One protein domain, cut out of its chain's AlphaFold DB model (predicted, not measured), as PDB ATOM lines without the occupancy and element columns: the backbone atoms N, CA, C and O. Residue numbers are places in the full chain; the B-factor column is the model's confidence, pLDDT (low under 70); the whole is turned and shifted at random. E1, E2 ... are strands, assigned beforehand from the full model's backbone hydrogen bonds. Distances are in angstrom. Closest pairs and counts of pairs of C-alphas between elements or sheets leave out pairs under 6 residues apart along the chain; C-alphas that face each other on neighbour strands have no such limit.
ATOM      1  N   GLU A   2     197.822   8.624 137.591       47.38
ATOM      2  CA  GLU A   2     196.554   9.107 138.154       47.38
ATOM      3  C   GLU A   2     196.541   8.825 139.660       47.38
ATOM      4  O   GLU A   2     196.482   7.667 140.072       47.38
ATOM      5  N   THR A   3     196.603   9.866 140.489       52.47
ATOM      6  CA  THR A   3     196.393   9.767 141.938       52.47
ATOM      7  C   THR A   3     194.918   9.475 142.189       52.47
ATOM      8  O   THR A   3     194.100  10.374 142.390       52.47
ATOM      9  N   ARG A   4     194.537   8.203 142.085       64.31
ATOM     10  CA  ARG A   4     193.189   7.755 142.428       64.31
ATOM     11  C   ARG A   4     193.059   7.842 143.942       64.31
ATOM     12  O   ARG A   4     193.791   7.165 144.655       64.31
ATOM     13  N   ASN A   5     192.136   8.673 144.423       70.00
ATOM     14  CA  ASN A   5     191.767   8.751 145.836       70.00
ATOM     15  C   ASN A   5     191.211   7.393 146.294       70.00
ATOM     16  O   ASN A   5     190.008   7.141 146.196       70.00
ATOM     17  N   GLN A   6     192.094   6.500 146.750       76.81
ATOM     18  CA  GLN A   6     191.707   5.180 147.232       76.81
ATOM     19  C   GLN A   6     191.009   5.304 148.584       76.81
ATOM     20  O   GLN A   6     191.410   6.084 149.449       76.81
ATOM     21  N   LYS A   7     189.943   4.526 148.760       80.88
ATOM     22  CA  LYS A   7     189.147   4.502 149.988       80.88
ATOM     23  C   LYS A   7     189.408   3.224 150.761       80.88
ATOM     24  O   LYS A   7     189.373   2.143 150.180       80.88
ATOM     25  N   CYS A   8     189.587   3.352 152.071       79.75
ATOM     26  CA  CYS A   8     189.739   2.239 152.993       79.75
ATOM     27  C   CYS A   8     188.536   1.285 152.877       79.75
ATOM     28  O   CYS A   8     187.398   1.745 152.986       79.75
ATOM     29  N   PRO A   9     188.741  -0.034 152.723       75.38
ATOM     30  CA  PRO A   9     187.641  -0.992 152.618       75.38
ATOM     31  C   PRO A   9     186.882  -1.177 153.940       75.38
ATOM     32  O   PRO A   9     185.810  -1.773 153.952       75.38
ATOM     33  N   THR A  10     187.438  -0.695 155.057       74.31
ATOM     34  CA  THR A  10     186.850  -0.840 156.396       74.31
ATOM     35  C   THR A  10     186.002   0.347 156.798       74.31
ATOM     36  O   THR A  10     184.882   0.154 157.259       74.31
ATOM     37  N   CYS A  11     186.490   1.565 156.582       83.25
ATOM     38  CA  CYS A  11     185.783   2.772 157.008       83.25
ATOM     39  C   CYS A  11     185.421   3.722 155.872       83.25
ATOM     40  O   CYS A  11     184.888   4.797 156.133       83.25
ATOM     41  N   SER A  12     185.718   3.372 154.619       80.56
ATOM     42  CA  SER A  12     185.481   4.191 153.421       80.56
ATOM     43  C   SER A  12     186.185   5.558 153.389       80.56
ATOM     44  O   SER A  12     185.989   6.326 152.445       80.56
ATOM     45  N   ARG A  13     187.039   5.862 154.376       82.56
ATOM     46  CA  ARG A  13     187.845   7.090 154.404       82.56
ATOM     47  C   ARG A  13     188.969   7.043 153.378       82.56
ATOM     48  O   ARG A  13     189.457   5.966 153.037       82.56
ATOM     49  N   THR A  14     189.386   8.216 152.914       84.06
ATOM     50  CA  THR A  14     190.521   8.363 151.998       84.06
ATOM     51  C   THR A  14     191.793   7.846 152.658       84.06
ATOM     52  O   THR A  14     192.083   8.189 153.804       84.06
ATOM     53  N   LEU A  15     192.512   6.986 151.946       82.12
ATOM     54  CA  LEU A  15     193.792   6.451 152.387       82.12
ATOM     55  C   LEU A  15     194.918   7.422 152.049       82.12
ATOM     56  O   LEU A  15     194.870   8.110 151.028       82.12
ATOM     57  N   THR A  16     195.950   7.423 152.880       84.19
ATOM     58  CA  THR A  16     197.190   8.144 152.600       84.19
ATOM     59  C   THR A  16     198.081   7.253 151.743       84.19
ATOM     60  O   THR A  16     198.282   6.086 152.077       84.19
ATOM     61  N   GLN A  17     198.592   7.771 150.628       80.44
ATOM     62  CA  GLN A  17     199.515   7.031 149.768       80.44
ATOM     63  C   GLN A  17     200.962   7.263 150.223       80.44
ATOM     64  O   GLN A  17     201.405   8.406 150.329       80.44
ATOM     65  N   HIS A  18     201.691   6.173 150.449       80.62
ATOM     66  CA  HIS A  18     203.130   6.134 150.680       80.62
ATOM     67  C   HIS A  18     203.756   5.239 149.609       80.62
ATOM     68  O   HIS A  18     203.632   4.019 149.679       80.62
ATOM     69  N   ASP A  19     204.389   5.847 148.606       78.31
ATOM     70  CA  ASP A  19     204.936   5.153 147.434       78.31
ATOM     71  C   ASP A  19     203.881   4.255 146.749       78.31
ATOM     72  O   ASP A  19     202.910   4.766 146.176       78.31
ATOM     73  N   ASP A  20     204.035   2.933 146.848       73.88
ATOM     74  CA  ASP A  20     203.124   1.925 146.286       73.88
ATOM     75  C   ASP A  20     202.082   1.403 147.290       73.88
ATOM     76  O   ASP A  20     201.196   0.624 146.929       73.88
ATOM     77  N   VAL A  21     202.169   1.819 148.554       75.75
ATOM     78  CA  VAL A  21     201.329   1.346 149.658       75.75
ATOM     79  C   VAL A  21     200.352   2.429 150.098       75.75
ATOM     80  O   VAL A  21     200.638   3.621 150.056       75.75
ATOM     81  N   PHE A  22     199.185   2.013 150.572       81.56
ATOM     82  CA  PHE A  22     198.187   2.903 151.145       81.56
ATOM     83  C   PHE A  22     198.017   2.599 152.632       81.56
ATOM     84  O   PHE A  22     198.035   1.439 153.039       81.56
ATOM     85  N   THR A  23     197.829   3.628 153.451       82.19
ATOM     86  CA  THR A  23     197.637   3.487 154.898       82.19
ATOM     87  C   THR A  23     196.347   4.160 155.346       82.19
ATOM     88  O   THR A  23     195.955   5.223 154.853       82.19
ATOM     89  N   CYS A  24     195.646   3.521 156.285       84.44
ATOM     90  CA  CYS A  24     194.475   4.109 156.925       84.44
ATOM     91  C   CYS A  24     194.849   4.688 158.291       84.44
ATOM     92  O   CYS A  24     195.209   3.936 159.191       84.44
ATOM     93  N   ALA A  25     194.678   5.999 158.485       82.88
ATOM     94  CA  ALA A  25     194.983   6.665 159.758       82.88
ATOM     95  C   ALA A  25     194.145   6.160 160.952       82.88
ATOM     96  O   ALA A  25     194.578   6.264 162.091       82.88
ATOM     97  N   GLU A  26     192.954   5.611 160.696       82.38
ATOM     98  CA  GLU A  26     192.048   5.121 161.747       82.38
ATOM     99  C   GLU A  26     192.357   3.687 162.188       82.38
ATOM    100  O   GLU A  26     192.145   3.346 163.345       82.38
ATOM    101  N   HIS A  27     192.835   2.840 161.274       77.38
ATOM    102  CA  HIS A  27     193.024   1.409 161.546       77.38
ATOM    103  C   HIS A  27     194.503   1.026 161.653       77.38
ATOM    104  O   HIS A  27     194.822  -0.040 162.160       77.38
ATOM    105  N   GLY A  28     195.417   1.877 161.169       76.38
ATOM    106  CA  GLY A  28     196.847   1.567 161.090       76.38
ATOM    107  C   GLY A  28     197.193   0.485 160.060       76.38
ATOM    108  O   GLY A  28     198.352   0.090 159.952       76.38
ATOM    109  N   ASP A  29     196.205   0.013 159.298       73.12
ATOM    110  CA  ASP A  29     196.380  -1.047 158.312       73.12
ATOM    111  C   ASP A  29     197.118  -0.540 157.068       73.12
ATOM    112  O   ASP A  29     196.792   0.517 156.509       73.12
ATOM    113  N   TRP A  30     198.071  -1.351 156.607       74.12
ATOM    114  CA  TRP A  30     198.784  -1.179 155.345       74.12
ATOM    115  C   TRP A  30     198.078  -1.989 154.259       74.12
ATOM    116  O   TRP A  30     197.868  -3.194 154.400       74.12
ATOM    117  N   VAL A  31     197.707  -1.334 153.165       70.88
ATOM    118  CA  VAL A  31     196.924  -1.921 152.077       70.88
ATOM    119  C   VAL A  31     197.569  -1.636 150.725       70.88
ATOM    120  O   VAL A  31     197.924  -0.506 150.404       70.88
ATOM    121  N   LEU A  32     197.701  -2.679 149.906       72.19
ATOM    122  CA  LEU A  32     198.197  -2.604 148.533       72.19
ATOM    123  C   LEU A  32     197.018  -2.741 147.565       72.19
ATOM    124  O   LEU A  32     196.300  -3.740 147.594       72.19
ATOM    125  N   TYR A  33     196.830  -1.754 146.689       68.12
ATOM    126  CA  TYR A  33     195.797  -1.791 145.651       68.12
ATOM    127  C   TYR A  33     196.421  -2.293 144.345       68.12
ATOM    128  O   TYR A  33     196.940  -1.514 143.550       68.12
ATOM    129  N   GLY A  34     196.403  -3.611 144.142       65.44
ATOM    130  CA  GLY A  34     196.831  -4.245 142.890       65.44
ATOM    131  C   GLY A  34     195.694  -4.407 141.873       65.44
ATOM    132  O   GLY A  34     194.525  -4.179 142.172       65.44
ATOM    133  N   THR A  35     196.014  -4.893 140.670       61.28
ATOM    134  CA  THR A  35     195.030  -5.281 139.628       61.28
ATOM    135  C   THR A  35     194.148  -6.470 140.021       61.28
ATOM    136  O   THR A  35     193.199  -6.810 139.317       61.28
ATOM    137  N   ARG A  36     194.447  -7.117 141.150       56.19
ATOM    138  CA  ARG A  36     193.653  -8.197 141.728       56.19
ATOM    139  C   ARG A  36     192.704  -7.584 142.752       56.19
ATOM    140  O   ARG A  36     193.147  -7.042 143.760       56.19
ATOM    141  N   LEU A  37     191.413  -7.634 142.427       54.03
ATOM    142  CA  LEU A  37     190.298  -7.104 143.212       54.03
ATOM    143  C   LEU A  37     190.454  -7.416 144.706       54.03
ATOM    144  O   LEU A  37     190.660  -8.565 145.094       54.03
ATOM    145  N   LEU A  38     190.312  -6.378 145.529       57.88
ATOM    146  CA  LEU A  38     190.255  -6.477 146.984       57.88
ATOM    147  C   LEU A  38     188.942  -7.151 147.401       57.88
ATOM    148  O   LEU A  38     187.967  -6.484 147.739       57.88
ATOM    149  N   VAL A  39     188.901  -8.480 147.358       55.81
ATOM    150  CA  VAL A  39     187.813  -9.244 147.969       55.81
ATOM    151  C   VAL A  39     188.218  -9.507 149.410       55.81
ATOM    152  O   VAL A  39     189.246 -10.134 149.665       55.81
ATOM    153  N   ARG A  40     187.430  -9.008 150.370       56.59
ATOM    154  CA  ARG A  40     187.600  -9.435 151.760       56.59
ATOM    155  C   ARG A  40     187.424 -10.952 151.810       56.59
ATOM    156  O   ARG A  40     186.439 -11.440 151.248       56.59
ATOM    157  N   PRO A  41     188.327 -11.697 152.468       57.12
ATOM    158  CA  PRO A  41     188.049 -13.094 152.740       57.12
ATOM    159  C   PRO A  41     186.725 -13.174 153.516       57.12
ATOM    160  O   PRO A  41     186.458 -12.297 154.349       57.12
ATOM    161  N   PRO A  42     185.868 -14.168 153.224       60.09
ATOM    162  CA  PRO A  42     184.633 -14.344 153.969       60.09
ATOM    163  C   PRO A  42     184.965 -14.434 155.461       60.09
ATOM    164  O   PRO A  42     185.908 -15.117 155.863       60.09
ATOM    165  N   THR A  43     184.218 -13.700 156.283       74.75
ATOM    166  CA  THR A  43     184.370 -13.764 157.739       74.75
ATOM    167  C   THR A  43     184.046 -15.177 158.231       74.75
ATOM    168  O   THR A  43     183.325 -15.925 157.570       74.75
ATOM    169  N   ALA A  44     184.529 -15.556 159.420       71.75
ATOM    170  CA  ALA A  44     184.182 -16.849 160.027       71.75
ATOM    171  C   ALA A  44     182.659 -17.052 160.155       71.75
ATOM    172  O   ALA A  44     182.165 -18.173 160.099       71.75
ATOM    173  N   GLU A  45     181.914 -15.955 160.281       68.44
ATOM    174  CA  GLU A  45     180.455 -15.941 160.282       68.44
ATOM    175  C   GLU A  45     179.856 -16.144 158.884       68.44
ATOM    176  O   GLU A  45     178.913 -16.912 158.741       68.44
ATOM    177  N   ALA A  46     180.450 -15.562 157.837       65.00
ATOM    178  CA  ALA A  46     180.059 -15.813 156.446       65.00
ATOM    179  C   ALA A  46     180.381 -17.244 155.967       65.00
ATOM    180  O   ALA A  46     179.849 -17.696 154.957       65.00
ATOM    181  N   LEU A  47     181.247 -17.968 156.683       65.75
ATOM    182  CA  LEU A  47     181.524 -19.387 156.444       65.75
ATOM    183  C   LEU A  47     180.497 -20.322 157.104       65.75
ATOM    184  O   LEU A  47     180.480 -21.519 156.800       65.75
ATOM    185  N   ARG A  48     179.630 -19.812 157.990       72.25
ATOM    186  CA  ARG A  48     178.545 -20.605 158.574       72.25
ATOM    187  C   ARG A  48     177.470 -20.803 157.510       72.25
ATOM    188  O   ARG A  48     176.648 -19.930 157.256       72.25
ATOM    189  N   ARG A  49     177.464 -21.986 156.892       63.22
ATOM    190  CA  ARG A  49     176.467 -22.381 155.875       63.22
ATOM    191  C   ARG A  49     175.020 -22.218 156.348       63.22
ATOM    192  O   ARG A  49     174.132 -22.026 155.534       63.22
ATOM    193  N   GLU A  50     174.796 -22.281 157.656       66.94
ATOM    194  CA  GLU A  50     173.481 -22.126 158.281       66.94
ATOM    195  C   GLU A  50     172.945 -20.686 158.216       66.94
ATOM    196  O   GLU A  50     171.734 -20.489 158.225       66.94
ATOM    197  N   THR A  51     173.821 -19.677 158.138       62.06
ATOM    198  CA  THR A  51     173.443 -18.250 158.123       62.06
ATOM    199  C   THR A  51     173.543 -17.613 156.741       62.06
ATOM    200  O   THR A  51     173.012 -16.525 156.529       62.06
ATOM    201  N   VAL A  52     174.207 -18.276 155.792       65.12
ATOM    202  CA  VAL A  52     174.353 -17.821 154.405       65.12
ATOM    203  C   VAL A  52     173.653 -18.818 153.493       65.12
ATOM    204  O   VAL A  52     174.279 -19.699 152.912       65.12
ATOM    205  N   THR A  53     172.333 -18.679 153.389       66.50
ATOM    206  CA  THR A  53     171.527 -19.417 152.413       66.50
ATOM    207  C   THR A  53     171.393 -18.598 151.140       66.50
ATOM    208  O   THR A  53     171.058 -17.410 151.194       66.50
ATOM    209  N   MET A  54     171.597 -19.228 149.988       75.00
ATOM    210  CA  MET A  54     171.269 -18.614 148.706       75.00
ATOM    211  C   MET A  54     169.759 -18.321 148.635       75.00
ATOM    212  O   MET A  54     168.968 -19.017 149.276       75.00
TER     213      MET A  54
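Overview. This is residues 2 to 54 of the 64 residues of an uncharacterized protein of Herpetosiphonaceae bacterium (UniProt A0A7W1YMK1). There is little regular structure here: one tiny hairpin, E1 then E2, sits in a small body of loops, and a tail, residues 41 to 54, sticks out and makes much of the length. The printed part has 53 residues, of which 6 are in the two named strands, antiparallel in order E1 - E2, with no named helix; the class is all strand. It is loose, with a radius of gyration of the C-alphas of 14.3 A, and spans 42 by 24 by 14 A.

Along the chain. Find C-alpha 16 at (197.190, 8.144, 152.600), where E1, residues 16 to 18, begins. E2, residues 21 to 23, ends at C-alpha 23, at (197.637, 3.487, 154.898).

Arrangement. Look across the hairpin of E1 and E2, joined by a tight link: N 18 and O 21 are within hydrogen-bond range at 2.8 A, and N 16 and O 23 at 3.0 A. Residues 22 to 23 of E2 also pair, antiparallel, with residues 30 to 31.

Size, cuts and confidence. The C-alphas farthest apart, those of Glu 2 and Glu 50, are 43.7 A apart. The printed part has no cut. Residues 2 to 4, 33 to 42, 45 to 47 and 49 to 53 have pLDDT under 70.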